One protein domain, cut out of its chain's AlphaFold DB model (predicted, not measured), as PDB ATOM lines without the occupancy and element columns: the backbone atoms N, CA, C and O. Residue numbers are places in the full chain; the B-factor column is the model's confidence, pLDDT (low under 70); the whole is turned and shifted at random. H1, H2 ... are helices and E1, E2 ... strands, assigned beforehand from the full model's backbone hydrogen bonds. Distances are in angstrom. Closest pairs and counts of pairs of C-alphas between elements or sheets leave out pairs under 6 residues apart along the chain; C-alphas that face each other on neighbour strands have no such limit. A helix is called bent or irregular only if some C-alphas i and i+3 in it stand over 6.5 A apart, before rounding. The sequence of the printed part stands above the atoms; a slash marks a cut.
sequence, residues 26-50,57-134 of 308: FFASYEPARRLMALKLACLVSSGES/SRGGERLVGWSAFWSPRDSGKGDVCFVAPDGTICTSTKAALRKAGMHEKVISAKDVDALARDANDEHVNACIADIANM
ATOM      1  N   PHE A  26     176.444 144.046 124.737       86.75
ATOM      2  CA  PHE A  26     175.078 143.820 125.204       86.75
ATOM      3  C   PHE A  26     174.094 144.737 124.473       86.75
ATOM      4  O   PHE A  26     173.132 144.270 123.873       86.75
ATOM      5  N   PHE A  27     174.364 146.044 124.423       87.94
ATOM      6  CA  PHE A  27     173.521 146.965 123.665       87.94
ATOM      7  C   PHE A  27     173.313 146.502 122.211       87.94
ATOM      8  O   PHE A  27     172.167 146.375 121.790       87.94
ATOM      9  N   ALA A  28     174.390 146.198 121.483       86.69
ATOM     10  CA  ALA A  28     174.353 145.793 120.079       86.69
ATOM     11  C   ALA A  28     173.580 144.486 119.841       86.69
ATOM     12  O   ALA A  28     172.841 144.402 118.863       86.69
ATOM     13  N   SER A  29     173.702 143.493 120.729       86.06
ATOM     14  CA  SER A  29     172.996 142.212 120.589       86.06
ATOM     15  C   SER A  29     171.478 142.342 120.725       86.06
ATOM     16  O   SER A  29     170.747 141.635 120.040       86.06
ATOM     17  N   TYR A  30     170.997 143.253 121.573       88.62
ATOM     18  CA  TYR A  30     169.569 143.345 121.911       88.62
ATOM     19  C   TYR A  30     168.852 144.563 121.309       88.62
ATOM     20  O   TYR A  30     167.622 144.619 121.269       88.62
ATOM     21  N   GLU A  31     169.592 145.561 120.818       89.62
ATOM     22  CA  GLU A  31     168.996 146.748 120.199       89.62
ATOM     23  C   GLU A  31     168.139 146.445 118.960       89.62
ATOM     24  O   GLU A  31     167.082 147.069 118.838       89.62
ATOM     25  N   PRO A  32     168.494 145.495 118.069       91.00
ATOM     26  CA  PRO A  32     167.660 145.170 116.915       91.00
ATOM     27  C   PRO A  32     166.230 144.769 117.290       91.00
ATOM     28  O   PRO A  32     165.274 145.342 116.764       91.00
ATOM     29  N   ALA A  33     166.077 143.863 118.259       90.69
ATOM     30  CA  ALA A  33     164.773 143.425 118.744       90.69
ATOM     31  C   ALA A  33     163.992 144.571 119.405       90.69
ATOM     32  O   ALA A  33     162.811 144.765 119.112       90.69
ATOM     33  N   ARG A  34     164.651 145.400 120.230       92.06
ATOM     34  CA  ARG A  34     164.011 146.575 120.852       92.06
ATOM     35  C   ARG A  34     163.517 147.590 119.821       92.06
ATOM     36  O   ARG A  34     162.424 148.131 119.972       92.06
ATOM     37  N   ARG A  35     164.300 147.853 118.772       92.88
ATOM     38  CA  ARG A  35     163.930 148.795 117.704       92.88
ATOM     39  C   ARG A  35     162.813 148.258 116.820       92.88
ATOM     40  O   ARG A  35     161.962 149.043 116.407       92.88
ATOM     41  N   LEU A  36     162.790 146.955 116.548       93.19
ATOM     42  CA  LEU A  36     161.685 146.335 115.821       93.19
ATOM     43  C   LEU A  36     160.396 146.330 116.648       93.19
ATOM     44  O   LEU A  36     159.349 146.696 116.120       93.19
ATOM     45  N   MET A  37     160.479 146.005 117.940       93.44
ATOM     46  CA  MET A  37     159.342 146.100 118.859       93.44
ATOM     47  C   MET A  37     158.787 147.526 118.899       93.44
ATOM     48  O   MET A  37     157.595 147.727 118.693       93.44
ATOM     49  N   ALA A  38     159.651 148.534 119.061       93.94
ATOM     50  CA  ALA A  38     159.231 149.934 119.030       93.94
ATOM     51  C   ALA A  38     158.542 150.310 117.707       93.94
ATOM     52  O   ALA A  38     157.505 150.968 117.719       93.94
ATOM     53  N   LEU A  39     159.083 149.862 116.569       93.44
ATOM     54  CA  LEU A  39     158.493 150.109 115.253       93.44
ATOM     55  C   LEU A  39     157.099 149.475 115.118       93.44
ATOM     56  O   LEU A  39     156.176 150.150 114.659       93.44
ATOM     57  N   LYS A  40     156.936 148.217 115.549       92.44
ATOM     58  CA  LYS A  40     155.648 147.503 115.544       92.44
ATOM     59  C   LYS A  40     154.603 148.200 116.415       92.44
ATOM     60  O   LYS A  40     153.503 148.473 115.942       92.44
ATOM     61  N   LEU A  41     154.967 148.556 117.647       92.50
ATOM     62  CA  LEU A  41     154.066 149.259 118.562       92.50
ATOM     63  C   LEU A  41     153.643 150.616 118.022       92.50
ATOM     64  O   LEU A  41     152.465 150.950 118.066       92.50
ATOM     65  N   ALA A  42     154.586 151.387 117.486       92.12
ATOM     66  CA  ALA A  42     154.268 152.696 116.948       92.12
ATOM     67  C   ALA A  42     153.322 152.599 115.738       92.12
ATOM     68  O   ALA A  42     152.410 153.408 115.611       92.12
ATOM     69  N   CYS A  43     153.468 151.565 114.902       89.62
ATOM     70  CA  CYS A  43     152.537 151.297 113.804       89.62
ATOM     71  C   CYS A  43     151.122 150.956 114.290       89.62
ATOM     72  O   CYS A  43     150.153 151.427 113.695       89.62
ATOM     73  N   LEU A  44     150.993 150.171 115.364       88.12
ATOM     74  CA  LEU A  44     149.697 149.862 115.974       88.12
ATOM     75  C   LEU A  44     149.035 151.106 116.563       88.12
ATOM     76  O   LEU A  44     147.887 151.391 116.232       88.12
ATOM     77  N   VAL A  45     149.775 151.869 117.373       89.25
ATOM     78  CA  VAL A  45     149.267 153.090 118.017       89.25
ATOM     79  C   VAL A  45     148.775 154.090 116.969       89.25
ATOM     80  O   VAL A  45     147.663 154.585 117.085       89.25
ATOM     81  N   SER A  46     149.542 154.320 115.898       85.00
ATOM     82  CA  SER A  46     149.139 155.245 114.828       85.00
ATOM     83  C   SER A  46     147.980 154.745 113.955       85.00
ATOM     84  O   SER A  46     147.360 155.550 113.267       85.00
ATOM     85  N   SER A  47     147.687 153.440 113.942       75.38
ATOM     86  CA  SER A  47     146.589 152.884 113.132       75.38
ATOM     87  C   SER A  47     145.253 152.882 113.877       75.38
ATOM     88  O   SER A  47     144.213 153.044 113.250       75.38
ATOM     89  N   GLY A  48     145.270 152.778 115.212       60.06
ATOM     90  CA  GLY A  48     144.058 152.873 116.037       60.06
ATOM     91  C   GLY A  48     143.376 154.248 116.001       60.06
ATOM     92  O   GLY A  48     142.202 154.350 116.333       60.06
ATOM     93  N   GLU A  49     144.076 155.297 115.557       50.53
ATOM     94  CA  GLU A  49     143.523 156.652 115.403       50.53
ATOM     95  C   GLU A  49     142.819 156.883 114.049       50.53
ATOM     96  O   GLU A  49     142.229 157.941 113.846       50.53
ATOM     97  N   SER A  50     142.879 155.929 113.106       44.03
ATOM     98  CA  SER A  50     142.376 156.102 111.726       44.03
ATOM     99  C   SER A  50     141.339 155.060 111.264       44.03
ATOM    100  O   SER A  50     140.882 155.121 110.122       44.03
ATOM    101  N   SER A  57     143.540 146.671 106.660       48.09
ATOM    102  CA  SER A  57     144.368 145.789 107.494       48.09
ATOM    103  C   SER A  57     144.960 146.504 108.723       48.09
ATOM    104  O   SER A  57     145.555 147.583 108.596       48.09
ATOM    105  N   ARG A  58     144.804 145.874 109.900       56.12
ATOM    106  CA  ARG A  58     145.293 146.358 111.202       56.12
ATOM    107  C   ARG A  58     146.771 146.732 111.098       56.12
ATOM    108  O   ARG A  58     147.576 145.955 110.591       56.12
ATOM    109  N   GLY A  59     147.169 147.879 111.651       55.78
ATOM    110  CA  GLY A  59     148.548 148.397 111.583       55.78
ATOM    111  C   GLY A  59     149.669 147.409 111.939       55.78
ATOM    112  O   GLY A  59     150.784 147.540 111.435       55.78
ATOM    113  N   GLY A  60     149.377 146.405 112.773       57.84
ATOM    114  CA  GLY A  60     150.311 145.348 113.169       57.84
ATOM    115  C   GLY A  60     150.615 144.326 112.070       57.84
ATOM    116  O   GLY A  60     151.738 143.829 112.006       57.84
ATOM    117  N   GLU A  61     149.671 144.070 111.158       69.31
ATOM    118  CA  GLU A  61     149.822 143.097 110.063       69.31
ATOM    119  C   GLU A  61     150.897 143.534 109.057       69.31
ATOM    120  O   GLU A  61     151.617 142.708 108.496       69.31
ATOM    121  N   ARG A  62     151.097 144.850 108.900       79.12
ATOM    122  CA  ARG A  62     152.071 145.447 107.963       79.12
ATOM    123  C   ARG A  62     153.524 145.074 108.257       79.12
ATOM    124  O   ARG A  62     154.379 145.175 107.375       79.12
ATOM    125  N   LEU A  63     153.809 144.686 109.499       86.75
ATOM    126  CA  LEU A  63     155.149 144.340 109.963       86.75
ATOM    127  C   LEU A  63     155.300 142.855 110.319       86.75
ATOM    128  O   LEU A  63     156.316 142.466 110.902       86.75
ATOM    129  N   VAL A  64     154.319 142.010 109.998       86.19
ATOM    130  CA  VAL A  64     154.438 140.554 110.165       86.19
ATOM    131  C   VAL A  64     155.576 140.027 109.284       86.19
ATOM    132  O   VAL A  64     155.748 140.459 108.146       86.19
ATOM    133  N   GLY A  65     156.403 139.133 109.837       87.19
ATOM    134  CA  GLY A  65     157.555 138.537 109.144       87.19
ATOM    135  C   GLY A  65     158.774 139.452 108.963       87.19
ATOM    136  O   GLY A  65     159.768 139.032 108.377       87.19
ATOM    137  N   TRP A  66     158.728 140.694 109.453       91.81
ATOM    138  CA  TRP A  66     159.906 141.561 109.467       91.81
ATOM    139  C   TRP A  66     160.915 141.094 110.504       91.81
ATOM    140  O   TRP A  66     160.526 140.668 111.586       91.81
ATOM    141  N   SER A  67     162.203 141.267 110.217       91.75
ATOM    142  CA  SER A  67     163.280 141.040 111.180       91.75
ATOM    143  C   SER A  67     164.223 142.238 111.305       91.75
ATOM    144  O   SER A  67     164.057 143.255 110.625       91.75
ATOM    145  N   ALA A  68     165.183 142.174 112.230       91.88
ATOM    146  CA  ALA A  68     166.167 143.232 112.422       91.88
ATOM    147  C   ALA A  68     167.520 142.669 112.868       91.88
ATOM    148  O   ALA A  68     167.576 141.696 113.614       91.88
ATOM    149  N   PHE A  69     168.606 143.320 112.452       90.31
ATOM    150  CA  PHE A  69     169.967 142.967 112.853       90.31
ATOM    151  C   PHE A  69     170.826 144.211 113.097       90.31
ATOM    152  O   PHE A  69     170.509 145.318 112.652       90.31
ATOM    153  N   TRP A  70     171.925 144.027 113.825       89.00
ATOM    154  CA  TRP A  70     172.909 145.076 114.065       89.00
ATOM    155  C   TRP A  70     173.949 145.097 112.945       89.00
ATOM    156  O   TRP A  70     174.650 144.111 112.730       89.00
ATOM    157  N   SER A  71     174.081 146.231 112.259       88.75
ATOM    158  CA  SER A  71     175.129 146.461 111.266       88.75
ATOM    159  C   SER A  71     176.248 147.308 111.883       88.75
ATOM    160  O   SER A  71     176.037 148.501 112.131       88.75
ATOM    161  N   PRO A  72     177.444 146.747 112.135       82.88
ATOM    162  CA  PRO A  72     178.590 147.529 112.586       82.88
ATOM    163  C   PRO A  72     179.069 148.501 111.492       82.88
ATOM    164  O   PRO A  72     178.931 148.238 110.300       82.88
ATOM    165  N   ARG A  73     179.645 149.635 111.903       78.00
ATOM    166  CA  ARG A  73     180.351 150.610 111.058       78.00
ATOM    167  C   ARG A  73     181.823 150.679 111.462       78.00
ATOM    168  O   ARG A  73     182.153 150.529 112.638       78.00
ATOM    169  N   ASP A  74     182.670 151.101 110.527       63.88
ATOM    170  CA  ASP A  74     184.124 151.267 110.724       63.88
ATOM    171  C   ASP A  74     184.494 152.200 111.890       63.88
ATOM    172  O   ASP A  74     185.538 152.062 112.518       63.88
ATOM    173  N   SER A  75     183.607 153.139 112.237       60.03
ATOM    174  CA  SER A  75     183.787 154.071 113.364       60.03
ATOM    175  C   SER A  75     183.626 153.449 114.765       60.03
ATOM    176  O   SER A  75     183.637 154.180 115.757       60.03
ATOM    177  N   GLY A  76     183.403 152.134 114.870       57.25
ATOM    178  CA  GLY A  76     183.109 151.448 116.136       57.25
ATOM    179  C   GLY A  76     181.690 151.694 116.671       57.25
ATOM    180  O   GLY A  76     181.364 151.293 117.786       57.25
ATOM    181  N   LYS A  77     180.839 152.360 115.884       71.12
ATOM    182  CA  LYS A  77     179.387 152.467 116.094       71.12
ATOM    183  C   LYS A  77     178.672 151.507 115.149       71.12
ATOM    184  O   LYS A  77     179.288 151.014 114.217       71.12
ATOM    185  N   GLY A  78     177.384 151.277 115.340       83.44
ATOM    186  CA  GLY A  78     176.558 150.529 114.395       83.44
ATOM    187  C   GLY A  78     175.134 151.059 114.389       83.44
ATOM    188  O   GLY A  78     174.788 151.910 115.213       83.44
ATOM    189  N   ASP A  79     174.335 150.562 113.453       88.50
ATOM    190  CA  ASP A  79     172.907 150.856 113.382       88.50
ATOM    191  C   ASP A  79     172.096 149.578 113.297       88.50
ATOM    192  O   ASP A  79     172.553 148.546 112.803       88.50
ATOM    193  N   VAL A  80     170.841 149.689 113.714       91.12
ATOM    194  CA  VAL A  80     169.851 148.657 113.445       91.12
ATOM    195  C   VAL A  80     169.383 148.763 111.998       91.12
ATOM    196  O   VAL A  80     168.896 149.811 111.565       91.12
ATOM    197  N   CYS A  81     169.491 147.650 111.281       93.69
ATOM    198  CA  CYS A  81     168.885 147.442 109.976       93.69
ATOM    199  C   CYS A  81     167.646 146.558 110.130       93.69
ATOM    200  O   CYS A  81     167.644 145.623 110.928       93.69
ATOM    201  N   PHE A  82     166.607 146.847 109.353       94.62
ATOM    202  CA  PHE A  82     165.373 146.066 109.305       94.62
ATOM    203  C   PHE A  82     165.328 145.266 108.006       94.62
ATOM    204  O   PHE A  82     165.783 145.759 106.975       94.62
ATOM    205  N   VAL A  83     164.766 144.067 108.036       94.44
ATOM    206  CA  VAL A  83     164.618 143.197 106.867       94.44
ATOM    207  C   VAL A  83     163.135 142.930 106.668       94.44
ATOM    208  O   VAL A  83     162.464 142.445 107.577       94.44
ATOM    209  N   ALA A  84     162.618 143.294 105.500       93.38
ATOM    210  CA  ALA A  84     161.244 142.993 105.121       93.38
ATOM    211  C   ALA A  84     161.095 141.503 104.734       93.38
ATOM    212  O   ALA A  84     162.095 140.871 104.393       93.38
ATOM    213  N   PRO A  85     159.869 140.944 104.714       91.00
ATOM    214  CA  PRO A  85     159.633 139.537 104.361       91.00
ATOM    215  C   PRO A  85     160.142 139.140 102.968       91.00
ATOM    216  O   PRO A  85     160.472 137.983 102.734       91.00
ATOM    217  N   ASP A  86     160.240 140.102 102.047       92.62
ATOM    218  CA  ASP A  86     160.791 139.909 100.701       92.62
ATOM    219  C   ASP A  86     162.333 139.978 100.641       92.62
ATOM    220  O   ASP A  86     162.914 139.990  99.557       92.62
ATOM    221  N   GLY A  87     163.004 140.067 101.793       92.31
ATOM    222  CA  GLY A  87     164.458 140.178 101.913       92.31
ATOM    223  C   GLY A  87     165.009 141.599 101.757       92.31
ATOM    224  O   GLY A  87     166.218 141.797 101.882       92.31
ATOM    225  N   THR A  88     164.169 142.616 101.515       96.12
ATOM    226  CA  THR A  88     164.643 144.004 101.374       96.12
ATOM    227  C   THR A  88     165.237 144.521 102.685       96.12
ATOM    228  O   THR A  88     164.546 144.587 103.703       96.12
ATOM    229  N   ILE A  89     166.484 145.000 102.640       96.25
ATOM    230  CA  ILE A  89     167.168 145.593 103.797       96.25
ATOM    231  C   ILE A  89     166.917 147.107 103.861       96.25
ATOM    232  O   ILE A  89     167.229 147.859 102.937       96.25
ATOM    233  N   CYS A  90     166.399 147.569 104.996       96.25
ATOM    234  CA  CYS A  90     166.168 148.968 105.329       96.25
ATOM    235  C   CYS A  90     167.168 149.429 106.399       96.25
ATOM    236  O   CYS A  90     167.056 149.071 107.568       96.25
ATOM    237  N   THR A  91     168.111 150.292 106.022       94.38
ATOM    238  CA  THR A  91     169.199 150.775 106.901       94.38
ATOM    239  C   THR A  91     168.788 151.893 107.869       94.38
ATOM    240  O   THR A  91     169.625 152.483 108.549       94.38
ATOM    241  N   SER A  92     167.502 152.246 107.917       93.00
ATOM    242  CA  SER A  92     166.979 153.253 108.842       93.00
ATOM    243  C   SER A  92     165.504 153.025 109.148       93.00
ATOM    244  O   SER A  92     164.765 152.465 108.337       93.00
ATOM    245  N   THR A  93     165.047 153.561 110.282       93.69
ATOM    246  CA  THR A  93     163.623 153.576 110.653       93.69
ATOM    247  C   THR A  93     162.759 154.265 109.590       93.69
ATOM    248  O   THR A  93     161.689 153.767 109.263       93.69
ATOM    249  N   LYS A  94     163.235 155.362 108.981       93.81
ATOM    250  CA  LYS A  94     162.510 156.050 107.898       93.81
ATOM    251  C   LYS A  94     162.340 155.157 106.663       93.81
ATOM    252  O   LYS A  94     161.267 155.136 106.065       93.81
ATOM    253  N   ALA A  95     163.385 154.419 106.283       94.25
ATOM    254  CA  ALA A  95     163.316 153.481 105.167       94.25
ATOM    255  C   ALA A  95     162.351 152.321 105.459       94.25
ATOM    256  O   ALA A  95     161.555 151.979 104.587       94.25
ATOM    257  N   ALA A  96     162.382 151.788 106.686       94.56
ATOM    258  CA  ALA A  96     161.487 150.720 107.124       94.56
ATOM    259  C   ALA A  96     160.014 151.159 107.092       94.56
ATOM    260  O   ALA A  96     159.202 150.483 106.469       94.56
ATOM    261  N   LEU A  97     159.686 152.332 107.651       92.62
ATOM    262  CA  LEU A  97     158.330 152.897 107.605       92.62
ATOM    263  C   LEU A  97     157.824 153.040 106.165       92.62
ATOM    264  O   LEU A  97     156.753 152.540 105.831       92.62
ATOM    265  N   ARG A  98     158.629 153.637 105.275       91.56
ATOM    266  CA  ARG A  98     158.263 153.786 103.860       91.56
ATOM    267  C   ARG A  98     158.013 152.435 103.183       91.56
ATOM    268  O   ARG A  98     157.060 152.311 102.423       91.56
ATOM    269  N   LYS A  99     158.864 151.436 103.440       93.06
ATOM    270  CA  LYS A  99     158.731 150.085 102.871       93.06
ATOM    271  C   LYS A  99     157.505 149.345 103.425       93.06
ATOM    272  O   LYS A  99     156.879 148.612 102.672       93.06
ATOM    273  N   ALA A 100     157.117 149.600 104.674       89.94
ATOM    274  CA  ALA A 100     155.876 149.107 105.282       89.94
ATOM    275  C   ALA A 100     154.611 149.886 104.844       89.94
ATOM    276  O   ALA A 100     153.519 149.654 105.364       89.94
ATOM    277  N   GLY A 101     154.741 150.844 103.916       87.94
ATOM    278  CA  GLY A 101     153.627 151.675 103.454       87.94
ATOM    279  C   GLY A 101     153.138 152.693 104.492       87.94
ATOM    280  O   GLY A 101     151.994 153.134 104.413       87.94
ATOM    281  N   MET A 102     153.978 153.054 105.467       85.06
ATOM    282  CA  MET A 102     153.693 154.069 106.482       85.06
ATOM    283  C   MET A 102     154.249 155.422 106.032       85.06
ATOM    284  O   MET A 102     155.464 155.630 105.946       85.06
ATOM    285  N   HIS A 103     153.348 156.351 105.710       79.38
ATOM    286  CA  HIS A 103     153.715 157.695 105.276       79.38
ATOM    287  C   HIS A 103     154.128 158.579 106.461       79.38
ATOM    288  O   HIS A 103     153.559 158.493 107.541       79.38
ATOM    289  N   GLU A 104     155.063 159.505 106.229       78.88
ATOM    290  CA  GLU A 104     155.602 160.411 107.265       78.88
ATOM    291  C   GLU A 104     154.541 161.350 107.873       78.88
ATOM    292  O   GLU A 104     154.748 161.875 108.958       78.88
ATOM    293  N   LYS A 105     153.395 161.529 107.196       78.12
ATOM    294  CA  LYS A 105     152.218 162.234 107.735       78.12
ATOM    295  C   LYS A 105     151.468 161.439 108.813       78.12
ATOM    296  O   LYS A 105     150.757 162.050 109.594       78.12
ATOM    297  N   VAL A 106     151.598 160.111 108.811       82.00
ATOM    298  CA  VAL A 106     150.972 159.200 109.784       82.00
ATOM    299  C   VAL A 106     151.918 158.981 110.959       82.00
ATOM    300  O   VAL A 106     151.535 159.126 112.110       82.00
ATOM    301  N   ILE A 107     153.177 158.656 110.663       88.62
ATOM    302  CA  ILE A 107     154.205 158.435 111.675       88.62
ATOM    303  C   ILE A 107     155.577 158.813 111.123       88.62
ATOM    304  O   ILE A 107     156.007 158.324 110.072       88.62
ATOM    305  N   SER A 108     156.306 159.665 111.845       90.00
ATOM    306  CA  SER A 108     157.696 159.965 111.513       90.00
ATOM    307  C   SER A 108     158.657 159.062 112.285       90.00
ATOM    308  O   SER A 108     158.375 158.569 113.378       90.00
ATOM    309  N   ALA A 109     159.873 158.901 111.760       87.81
ATOM    310  CA  ALA A 109     160.923 158.149 112.448       87.81
ATOM    311  C   ALA A 109     161.301 158.739 113.825       87.81
ATOM    312  O   ALA A 109     161.889 158.028 114.639       87.81
ATOM    313  N   LYS A 110     160.998 160.021 114.078       89.12
ATOM    314  CA  LYS A 110     161.260 160.683 115.365       89.12
ATOM    315  C   LYS A 110     160.201 160.354 116.418       89.12
ATOM    316  O   LYS A 110     160.514 160.418 117.604       89.12
ATOM    317  N   ASP A 111     159.002 159.971 115.988       91.00
ATOM    318  CA  ASP A 111     157.860 159.728 116.876       91.00
ATOM    319  C   ASP A 111     157.804 158.279 117.362       91.00
ATOM    320  O   ASP A 111     157.211 158.008 118.401       91.00
ATOM    321  N   VAL A 112     158.482 157.354 116.667       92.31
ATOM    322  CA  VAL A 112     158.463 155.908 116.958       92.31
ATOM    323  C   VAL A 112     158.708 155.602 118.437       92.31
ATOM    324  O   VAL A 112     157.933 154.872 119.042       92.31
ATOM    325  N   ASP A 113     159.744 156.177 119.051       91.19
ATOM    326  CA  ASP A 113     160.055 155.904 120.463       91.19
ATOM    327  C   ASP A 113     159.051 156.545 121.436       91.19
ATOM    328  O   ASP A 113     158.902 156.086 122.568       91.19
ATOM    329  N   ALA A 114     158.387 157.634 121.043       91.31
ATOM    330  CA  ALA A 114     157.327 158.236 121.847       91.31
ATOM    331  C   ALA A 114     156.066 157.368 121.792       91.31
ATOM    332  O   ALA A 114     155.645 156.865 122.828       91.31
ATOM    333  N   LEU A 115     155.581 157.064 120.590       91.62
ATOM    334  CA  LEU A 115     154.398 156.234 120.365       91.62
ATOM    335  C   LEU A 115     154.558 154.822 120.946       91.62
ATOM    336  O   LEU A 115     153.648 154.295 121.577       91.62
ATOM    337  N   ALA A 116     155.743 154.220 120.820       90.56
ATOM    338  CA  ALA A 116     156.027 152.923 121.428       90.56
ATOM    339  C   ALA A 116     155.942 152.942 122.966       90.56
ATOM    340  O   ALA A 116     155.643 151.913 123.572       90.56
ATOM    341  N   ARG A 117     156.210 154.086 123.612       89.62
ATOM    342  CA  ARG A 117     156.018 154.243 125.065       89.62
ATOM    343  C   ARG A 117     154.545 154.400 125.432       89.62
ATOM    344  O   ARG A 117     154.161 153.903 126.488       89.62
ATOM    345  N   ASP A 118     153.757 155.015 124.556       89.62
ATOM    346  CA  ASP A 118     152.319 155.235 124.742       89.62
ATOM    347  C   ASP A 118     151.479 153.978 124.452       89.62
ATOM    348  O   ASP A 118     150.310 153.903 124.829       89.62
ATOM    349  N   ALA A 119     152.076 152.945 123.849       89.75
ATOM    350  CA  ALA A 119     151.428 151.655 123.639       89.75
ATOM    351  C   ALA A 119     150.886 151.050 124.951       89.75
ATOM    352  O   ALA A 119     151.553 151.082 125.990       89.75
ATOM    353  N   ASN A 120     149.685 150.472 124.906       89.31
ATOM    354  CA  ASN A 120     149.048 149.778 126.026       89.31
ATOM    355  C   ASN A 120     149.406 148.274 126.028       89.31
ATOM    356  O   ASN A 120     150.131 147.793 125.155       89.31
ATOM    357  N   ASP A 121     148.909 147.528 127.018       87.94
ATOM    358  CA  ASP A 121     149.198 146.094 127.150       87.94
ATOM    359  C   ASP A 121     148.631 145.268 125.976       87.94
ATOM    360  O   ASP A 121     149.248 144.283 125.579       87.94
ATOM    361  N   GLU A 122     147.514 145.682 125.368       88.25
ATOM    362  CA  GLU A 122     146.935 145.013 124.192       88.25
ATOM    363  C   GLU A 122     147.844 145.138 122.965       88.25
ATOM    364  O   GLU A 122     148.140 144.136 122.314       88.25
ATOM    365  N   HIS A 123     148.366 146.341 122.694       90.50
ATOM    366  CA  HIS A 123     149.337 146.571 121.621       90.50
ATOM    367  C   HIS A 123     150.600 145.727 121.814       90.50
ATOM    368  O   HIS A 123     151.126 145.155 120.857       90.50
ATOM    369  N   VAL A 124     151.088 145.641 123.057       90.81
ATOM    370  CA  VAL A 124     152.255 144.823 123.404       90.81
ATOM    371  C   VAL A 124     151.961 143.347 123.152       90.81
ATOM    372  O   VAL A 124     152.708 142.714 122.408       90.81
ATOM    373  N   ASN A 125     150.861 142.817 123.691       89.00
ATOM    374  CA  ASN A 125     150.483 141.411 123.528       89.00
ATOM    375  C   ASN A 125     150.294 141.024 122.053       89.00
ATOM    376  O   ASN A 125     150.723 139.945 121.656       89.00
ATOM    377  N   ALA A 126     149.745 141.921 121.227       87.44
ATOM    378  CA  ALA A 126     149.593 141.700 119.788       87.44
ATOM    379  C   ALA A 126     150.936 141.570 119.042       87.44
ATOM    380  O   ALA A 126     151.007 140.898 118.018       87.44
ATOM    381  N   CYS A 127     152.009 142.192 119.543       88.88
ATOM    382  CA  CYS A 127     153.338 142.132 118.923       88.88
ATOM    383  C   CYS A 127     154.227 141.011 119.473       88.88
ATOM    384  O   CYS A 127     155.199 140.633 118.815       88.88
ATOM    385  N   ILE A 128     153.952 140.518 120.685       87.94
ATOM    386  CA  ILE A 128     154.867 139.616 121.391       87.94
ATOM    387  C   ILE A 128     155.071 138.293 120.663       87.94
ATOM    388  O   ILE A 128     156.215 137.855 120.588       87.94
ATOM    389  N   ALA A 129     154.020 137.688 120.104       81.44
ATOM    390  CA  ALA A 129     154.141 136.401 119.419       81.44
ATOM    391  C   ALA A 129     155.141 136.470 118.250       81.44
ATOM    392  O   ALA A 129     156.050 135.649 118.155       81.44
ATOM    393  N   ASP A 130     155.048 137.507 117.412       81.19
ATOM    394  CA  ASP A 130     155.979 137.728 116.300       81.19
ATOM    395  C   ASP A 130     157.428 137.890 116.779       81.19
ATOM    396  O   ASP A 130     158.345 137.280 116.232       81.19
ATOM    397  N   ILE A 131     157.640 138.719 117.806       82.25
ATOM    398  CA  ILE A 131     158.978 138.992 118.345       82.25
ATOM    399  C   ILE A 131     159.568 137.746 119.019       82.25
ATOM    400  O   ILE A 131     160.759 137.474 118.864       82.25
ATOM    401  N   ALA A 132     158.751 136.983 119.746       77.06
ATOM    402  CA  ALA A 132     159.160 135.739 120.383       77.06
ATOM    403  C   ALA A 132     159.557 134.688 119.335       77.06
ATOM    404  O   ALA A 132     160.635 134.109 119.431       77.06
ATOM    405  N   ASN A 133     158.752 134.523 118.283       71.81
ATOM    406  CA  ASN A 133     159.036 133.578 117.201       71.81
ATOM    407  C   ASN A 133     160.312 133.937 116.433       71.81
ATOM    408  O   ASN A 133     161.109 133.059 116.105       71.81
ATOM    409  N   MET A 134     160.564 135.227 116.184       68.31
ATOM    410  CA  MET A 134     161.831 135.659 115.591       68.31
ATOM    411  C   MET A 134     163.038 135.230 116.423       68.31
ATOM    412  O   MET A 134     164.031 134.756 115.868       68.31
TER     413      MET A 134
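Overview. This is residues 26 to 50 and 57 to 134 of the 308 residues of a protein of Pycnococcus provasolii (UniProt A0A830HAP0). One long kinked helix, H1, runs through the middle of an elongated body; the two-stranded hairpin E1 and E2 covers its residues 27 to 39, and H3 and H4 pack on two other sides of it. H2 lies near both E2 and H1, and a long link leads from it to H3. The printed part has 103 residues with four named helices and two named strands, in the order H1, E1, E2, H2, H3, H4, and is mostly helix; the sheet, in the order E1, E2, is antiparallel. The whole is compact, with a radius of gyration of the C-alphas of 13.1 A and spans of 42 by 27 by 27 A.

Along the chain. Find C-alpha 26 at (175.078, 143.820, 125.204); from there H1, residues 26 to 48, runs 33.6 A, with a kink of 31 degrees near residue 33. It is irregular: C-alphas 29 and 32 are 7.1 A apart. Beyond the cut, look for E1, residues 67 to 72, which begins at C-alpha 67 (163.280, 141.040, 111.180) and runs 16.7 A. E2 follows at residues 78 to 83, 15.9 A long. H2 spans residues 93 to 99 and H3 residues 112 to 118. H4, residues 121 to 134, runs 20.1 A to C-alpha 134 at (161.831, 135.659, 115.591); it is only just irregular, with C-alphas 126 and 129 7.0 A apart.

Arrangement. Start from H1. Its closest C-alphas to E1 are those of Pro 32 and Ala 68, 5.1 A, and to E2 those of Pro 32 and Val 80, 5.4 A. E1 and E2 form a hairpin, antiparallel at 153 degrees; look at N 69 and O 81, 2.9 A, and N 83 and O 67, 2.8 A, both within hydrogen-bond range. With residues 38 to 46 alone H1 touches H3, closest at the C-alphas of Ala 42 and Ala 116, 4.8 A, at a steep tilt of 69 degrees, only just short of perpendicular. H1 touches H4, closest at the C-alphas of Leu 41 and His 123, 6.2 A; they run opposite ways at a steep tilt of 46 degrees. H2 is close to H1 but not clearly touching, with the C-alphas of Leu 39 and Thr 93 7.7 A apart. H2 and H4 are apart. In H2 every O i to N i+4 pair is within hydrogen-bond range; the counts are 17 of 19 in H1, 2 of 3 in H3 and 8 of 10 in H4.

Size, cuts and confidence. The two C-alphas farthest apart, those of Ser 50 and Asp 74, are 42.0 A apart. Residues 51 to 56 are not printed, and C-alphas 50 and 57 stand 11.3 A apart across this cut. The link from H2 to H3, residues 100 to 111, is long. The mean pLDDT of the printed part is 85.1; look for values under 70 at residues 48 to 50, 57 to 61, 74 to 76 and 134.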